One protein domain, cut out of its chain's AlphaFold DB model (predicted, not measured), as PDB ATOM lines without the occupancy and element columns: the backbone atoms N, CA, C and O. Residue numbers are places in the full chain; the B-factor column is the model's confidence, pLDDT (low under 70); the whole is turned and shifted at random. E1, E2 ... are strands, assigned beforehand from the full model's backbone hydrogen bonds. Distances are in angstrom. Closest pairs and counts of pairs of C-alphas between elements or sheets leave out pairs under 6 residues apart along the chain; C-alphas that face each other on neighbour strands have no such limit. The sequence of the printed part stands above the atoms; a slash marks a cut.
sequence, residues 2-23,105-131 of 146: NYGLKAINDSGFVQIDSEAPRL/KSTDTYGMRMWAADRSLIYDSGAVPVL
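AT A GLANCE: This is residues 2 to 23 and 105 to 131 of the 146 residues of an uncharacterized protein of Pseudomonas marginalis ICMP 9505 (UniProt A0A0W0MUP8). Little regular structure: two looped pieces of backbone lie side by side, residues 2 to 23 folding back at E1 and residues 105 to 131 forming the small hairpin of E2 and E3. The 49 printed residues hold no named helix and three strands, E1, E2, E3 in chain order, with 10 residues; the class is all strand. E2 and E3 make an antiparallel sheet. The whole is only just compact, close to loose, with a radius of gyration of the C-alphas of 11.4 A and spans of 31 by 28 by 18 A.

IN THESE COORDINATES: Residues 2 to 13 hold no named element. E1, residues 14 to 16, begins at C-alpha 14 (191.060, 221.256, 201.320) and measures 5.9 A. E2, residues 113 to 115, measures 6.6 A. E3, residues 121 to 124, measures 7.3 A and ends at C-alpha 124 (193.975, 206.547, 207.645).

HOW THE PARTS SIT: E1 pairs with no named strand, but residues 7 to 8 pair antiparallel with it. E1 is apart from E2, and only just apart from E3, the closest C-alphas being 8.2 A apart. The hairpin E2 and E3 is antiparallel at 171 degrees; N 114 and O 123, 2.9 A apart, are within hydrogen-bond range.

THE WHOLE: The C-alphas of Ser 11 and Asp 118, the two farthest apart, are 32.4 A apart. Residues 24 to 104 are not printed; C-alphas 23 and 105 are 10.8 A apart across the cut. The link E2 to E3 is tight. pLDDT is under 70 at residues 2 to 5, 14 to 21 and 106 to 107.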
ATOM      1  N   ASN A   2     178.351 219.249 211.326       46.44
ATOM      2  CA  ASN A   2     178.176 219.465 212.774       46.44
ATOM      3  C   ASN A   2     179.442 219.098 213.572       46.44
ATOM      4  O   ASN A   2     179.723 219.757 214.565       46.44
ATOM      5  N   TYR A   3     180.229 218.110 213.116       56.53
ATOM      6  CA  TYR A   3     181.505 217.681 213.715       56.53
ATOM      7  C   TYR A   3     182.398 217.060 212.621       56.53
ATOM      8  O   TYR A   3     181.872 216.388 211.735       56.53
ATOM      9  N   GLY A   4     183.718 217.275 212.650       63.19
ATOM     10  CA  GLY A   4     184.649 216.697 211.667       63.19
ATOM     11  C   GLY A   4     186.063 217.289 211.723       63.19
ATOM     12  O   GLY A   4     186.309 218.245 212.457       63.19
ATOM     13  N   LEU A   5     186.988 216.720 210.944       68.06
ATOM     14  CA  LEU A   5     188.335 217.258 210.719       68.06
ATOM     15  C   LEU A   5     188.384 217.864 209.315       68.06
ATOM     16  O   LEU A   5     188.024 217.196 208.349       68.06
ATOM     17  N   LYS A   6     188.872 219.099 209.207       73.38
ATOM     18  CA  LYS A   6     189.213 219.728 207.931       73.38
ATOM     19  C   LYS A   6     190.676 220.140 207.980       73.38
ATOM     20  O   LYS A   6     191.048 220.969 208.806       73.38
ATOM     21  N   ALA A   7     191.487 219.574 207.096       71.38
ATOM     22  CA  ALA A   7     192.869 219.999 206.906       71.38
ATOM     23  C   ALA A   7     192.958 220.858 205.640       71.38
ATOM     24  O   ALA A   7     192.500 220.446 204.572       71.38
ATOM     25  N   ILE A   8     193.525 222.055 205.767       74.62
ATOM     26  CA  ILE A   8     193.734 223.000 204.667       74.62
ATOM     27  C   ILE A   8     195.224 223.330 204.642       74.62
ATOM     28  O   ILE A   8     195.813 223.538 205.700       74.62
ATOM     29  N   ASN A   9     195.836 223.341 203.459       76.81
ATOM     30  CA  ASN A   9     197.221 223.795 203.326       76.81
ATOM     31  C   ASN A   9     197.315 225.334 203.316       76.81
ATOM     32  O   ASN A   9     196.305 226.028 203.203       76.81
ATOM     33  N   ASP A  10     198.536 225.872 203.360       83.94
ATOM     34  CA  ASP A  10     198.788 227.325 203.352       83.94
ATOM     35  C   ASP A  10     198.259 228.038 202.093       83.94
ATOM     36  O   ASP A  10     198.099 229.254 202.074       83.94
ATOM     37  N   SER A  11     197.965 227.283 201.031       83.50
ATOM     38  CA  SER A  11     197.376 227.784 199.784       83.50
ATOM     39  C   SER A  11     195.843 227.680 199.740       83.50
ATOM     40  O   SER A  11     195.248 227.966 198.706       83.50
ATOM     41  N   GLY A  12     195.187 227.276 200.833       76.56
ATOM     42  CA  GLY A  12     193.726 227.249 200.943       76.56
ATOM     43  C   GLY A  12     193.040 226.005 200.366       76.56
ATOM     44  O   GLY A  12     191.810 225.948 200.340       76.56
ATOM     45  N   PHE A  13     193.789 224.988 199.929       70.81
ATOM     46  CA  PHE A  13     193.213 223.765 199.366       70.81
ATOM     47  C   PHE A  13     192.825 222.770 200.461       70.81
ATOM     48  O   PHE A  13     193.654 222.395 201.294       70.81
ATOM     49  N   VAL A  14     191.572 222.305 200.425       67.31
ATOM     50  CA  VAL A  14     191.060 221.256 201.320       67.31
ATOM     51  C   VAL A  14     191.718 219.927 200.964       67.31
ATOM     52  O   VAL A  14     191.672 219.502 199.814       67.31
ATOM     53  N   GLN A  15     192.359 219.292 201.942       66.69
ATOM     54  CA  GLN A  15     193.078 218.029 201.753       66.69
ATOM     55  C   GLN A  15     192.248 216.814 202.183       66.69
ATOM     56  O   GLN A  15     192.420 215.724 201.644       66.69
ATOM     57  N   ILE A  16     191.391 216.989 203.193       64.88
ATOM     58  CA  ILE A  16     190.570 215.936 203.799       64.88
ATOM     59  C   ILE A  16     189.299 216.600 204.327       64.88
ATOM     60  O   ILE A  16     189.390 217.575 205.081       64.88
ATOM     61  N   ASP A  17     188.140 216.059 203.966       59.25
ATOM     62  CA  ASP A  17     186.870 216.316 204.637       59.25
ATOM     63  C   ASP A  17     186.019 215.025 204.667       59.25
ATOM     64  O   ASP A  17     186.429 213.985 204.148       59.25
ATOM     65  N   SER A  18     184.871 215.053 205.349       55.38
ATOM     66  CA  SER A  18     184.000 213.878 205.515       55.38
ATOM     67  C   SER A  18     183.146 213.537 204.286       55.38
ATOM     68  O   SER A  18     182.475 212.510 204.294       55.38
ATOM     69  N   GLU A  19     183.114 214.405 203.278       58.69
ATOM     70  CA  GLU A  19     182.265 214.312 202.079       58.69
ATOM     71  C   GLU A  19     183.095 214.063 200.800       58.69
ATOM     72  O   GLU A  19     182.567 213.580 199.803       58.69
ATOM     73  N   ALA A  20     184.400 214.324 200.846       60.28
ATOM     74  CA  ALA A  20     185.389 214.168 199.792       60.28
ATOM     75  C   ALA A  20     186.492 213.199 200.262       60.28
ATOM     76  O   ALA A  20     187.590 213.621 200.647       60.28
ATOM     77  N   PRO A  21     186.224 211.878 200.255       67.06
ATOM     78  CA  PRO A  21     187.264 210.885 200.490       67.06
ATOM     79  C   PRO A  21     188.387 211.043 199.458       67.06
ATOM     80  O   PRO A  21     188.152 211.288 198.274       67.06
ATOM     81  N   ARG A  22     189.640 210.887 199.894       78.69
ATOM     82  CA  ARG A  22     190.796 210.923 198.987       78.69
ATOM     83  C   ARG A  22     190.938 209.599 198.234       78.69
ATOM     84  O   ARG A  22     190.733 208.527 198.806       78.69
ATOM     85  N   LEU A  23     191.370 209.669 196.977       86.56
ATOM     86  CA  LEU A  23     191.688 208.489 196.177       86.56
ATOM     87  C   LEU A  23     192.948 207.808 196.746       86.56
ATOM     88  O   LEU A  23     194.029 208.399 196.741       86.56
ATOM     89  N   LYS A 105     192.334 202.339 203.414       70.38
ATOM     90  CA  LYS A 105     192.698 201.013 203.923       70.38
ATOM     91  C   LYS A 105     193.716 201.188 205.032       70.38
ATOM     92  O   LYS A 105     194.725 201.859 204.841       70.38
ATOM     93  N   SER A 106     193.448 200.563 206.171       67.50
ATOM     94  CA  SER A 106     194.385 200.579 207.282       67.50
ATOM     95  C   SER A 106     195.533 199.617 207.011       67.50
ATOM     96  O   SER A 106     195.334 198.402 206.992       67.50
ATOM     97  N   THR A 107     196.716 200.160 206.739       67.31
ATOM     98  CA  THR A 107     197.938 199.377 206.499       67.31
ATOM     99  C   THR A 107     198.938 199.486 207.642       67.31
ATOM    100  O   THR A 107     199.727 198.566 207.845       67.31
ATOM    101  N   ASP A 108     198.880 200.570 208.416       71.06
ATOM    102  CA  ASP A 108     199.937 200.923 209.359       71.06
ATOM    103  C   ASP A 108     199.538 200.593 210.799       71.06
ATOM    104  O   ASP A 108     198.372 200.688 211.172       71.06
ATOM    105  N   THR A 109     200.508 200.211 211.636       77.75
ATOM    106  CA  THR A 109     200.249 199.847 213.046       77.75
ATOM    107  C   THR A 109     199.901 201.067 213.905       77.75
ATOM    108  O   THR A 109     199.078 200.972 214.816       77.75
ATOM    109  N   TYR A 110     200.486 202.220 213.584       75.88
ATOM    110  CA  TYR A 110     200.306 203.485 214.291       75.88
ATOM    111  C   TYR A 110     199.907 204.575 213.295       75.88
ATOM    112  O   TYR A 110     200.377 204.568 212.161       75.88
ATOM    113  N   GLY A 111     199.066 205.521 213.712       79.75
ATOM    114  CA  GLY A 111     198.647 206.625 212.852       79.75
ATOM    115  C   GLY A 111     197.337 207.273 213.284       79.75
ATOM    116  O   GLY A 111     196.701 206.858 214.254       79.75
ATOM    117  N   MET A 112     196.934 208.300 212.538       80.75
ATOM    118  CA  MET A 112     195.632 208.942 212.694       80.75
ATOM    119  C   MET A 112     194.602 208.205 211.844       80.75
ATOM    120  O   MET A 112     194.799 208.032 210.641       80.75
ATOM    121  N   ARG A 113     193.479 207.829 212.460       83.75
ATOM    122  CA  ARG A 113     192.331 207.241 211.768       83.75
ATOM    123  C   ARG A 113     191.068 208.005 212.091       83.75
ATOM    124  O   ARG A 113     190.838 208.361 213.245       83.75
ATOM    125  N   MET A 114     190.241 208.206 211.078       79.25
ATOM    126  CA  MET A 114     188.904 208.752 211.243       79.25
ATOM    127  C   MET A 114     187.884 207.730 210.779       79.25
ATOM    128  O   MET A 114     188.052 207.078 209.746       79.25
ATOM    129  N   TRP A 115     186.815 207.632 211.552       80.44
ATOM    130  CA  TRP A 115     185.726 206.702 211.327       80.44
ATOM    131  C   TRP A 115     184.434 207.494 211.174       80.44
ATOM    132  O   TRP A 115     184.206 208.452 211.916       80.44
ATOM    133  N   ALA A 116     183.602 207.109 210.212       75.94
ATOM    134  CA  ALA A 116     182.249 207.632 210.114       75.94
ATOM    135  C   ALA A 116     181.342 207.008 211.191       75.94
ATOM    136  O   ALA A 116     181.715 206.065 211.895       75.94
ATOM    137  N   ALA A 117     180.131 207.553 211.332       77.88
ATOM    138  CA  ALA A 117     179.157 207.110 212.333       77.88
ATOM    139  C   ALA A 117     178.751 205.630 212.177       77.88
ATOM    140  O   ALA A 117     178.429 204.969 213.163       77.88
ATOM    141  N   ASP A 118     178.815 205.100 210.957       80.50
ATOM    142  CA  ASP A 118     178.563 203.696 210.621       80.50
ATOM    143  C   ASP A 118     179.761 202.768 210.905       80.50
ATOM    144  O   ASP A 118     179.696 201.573 210.621       80.50
ATOM    145  N   ARG A 119     180.840 203.300 211.499       78.69
ATOM    146  CA  ARG A 119     182.112 202.607 211.759       78.69
ATOM    147  C   ARG A 119     182.874 202.222 210.488       78.69
ATOM    148  O   ARG A 119     183.732 201.344 210.548       78.69
ATOM    149  N   SER A 120     182.615 202.876 209.357       77.25
ATOM    150  CA  SER A 120     183.480 202.777 208.179       77.25
ATOM    151  C   SER A 120     184.729 203.653 208.343       77.25
ATOM    152  O   SER A 120     184.689 204.729 208.948       77.25
ATOM    153  N   LEU A 121     185.870 203.175 207.840       78.19
ATOM    154  CA  LEU A 121     187.131 203.915 207.863       78.19
ATOM    155  C   LEU A 121     187.137 204.937 206.721       78.19
ATOM    156  O   LEU A 121     187.263 204.568 205.554       78.19
ATOM    157  N   ILE A 122     187.034 206.222 207.059       76.56
ATOM    158  CA  ILE A 122     187.008 207.315 206.071       76.56
ATOM    159  C   ILE A 122     188.394 207.912 205.821       76.56
ATOM    160  O   ILE A 122     188.653 208.466 204.757       76.56
ATOM    161  N   TYR A 123     189.314 207.766 206.778       78.75
ATOM    162  CA  TYR A 123     190.691 208.223 206.635       78.75
ATOM    163  C   TYR A 123     191.643 207.402 207.502       78.75
ATOM    164  O   TYR A 123     191.349 207.118 208.661       78.75
ATOM    165  N   ASP A 124     192.813 207.097 206.954       79.25
ATOM    166  CA  ASP A 124     193.975 206.547 207.645       79.25
ATOM    167  C   ASP A 124     195.216 207.260 207.104       79.25
ATOM    168  O   ASP A 124     195.392 207.340 205.883       79.25
ATOM    169  N   SER A 125     196.061 207.795 207.989       78.81
ATOM    170  CA  SER A 125     197.297 208.487 207.610       78.81
ATOM    171  C   SER A 125     198.287 207.599 206.853       78.81
ATOM    172  O   SER A 125     199.054 208.126 206.053       78.81
ATOM    173  N   GLY A 126     198.250 206.284 207.078       78.69
ATOM    174  CA  GLY A 126     199.096 205.299 206.404       78.69
ATOM    175  C   GLY A 126     198.634 204.924 204.996       78.69
ATOM    176  O   GLY A 126     199.403 204.373 204.212       78.69
ATOM    177  N   ALA A 127     197.390 205.251 204.625       83.19
ATOM    178  CA  ALA A 127     196.909 204.973 203.278       83.19
ATOM    179  C   ALA A 127     197.685 205.806 202.244       83.19
ATOM    180  O   ALA A 127     197.777 207.031 202.358       83.19
ATOM    181  N   VAL A 128     198.207 205.141 201.212       84.88
ATOM    182  CA  VAL A 128     198.978 205.783 200.141       84.88
ATOM    183  C   VAL A 128     198.031 206.598 199.251       84.88
ATOM    184  O   VAL A 128     197.195 206.002 198.562       84.88
ATOM    185  N   PRO A 129     198.127 207.940 199.231       84.44
ATOM    186  CA  PRO A 129     197.279 208.755 198.373       84.44
ATOM    187  C   PRO A 129     197.727 208.644 196.912       84.44
ATOM    188  O   PRO A 129     198.920 208.548 196.615       84.44
ATOM    189  N   VAL A 130     196.775 208.717 195.984       85.94
ATOM    190  CA  VAL A 130     197.089 208.922 194.568       85.94
ATOM    191  C   VAL A 130     197.442 210.391 194.352       85.94
ATOM    192  O   VAL A 130     196.652 211.281 194.664       85.94
ATOM    193  N   LEU A 131     198.629 210.643 193.801       84.25
ATOM    194  CA  LEU A 131     199.122 211.982 193.494       84.25
ATOM    195  C   LEU A 131     199.275 212.142 191.981       84.25
ATOM    196  O   LEU A 131     200.047 211.424 191.346       84.25
TER     197      LEU A 131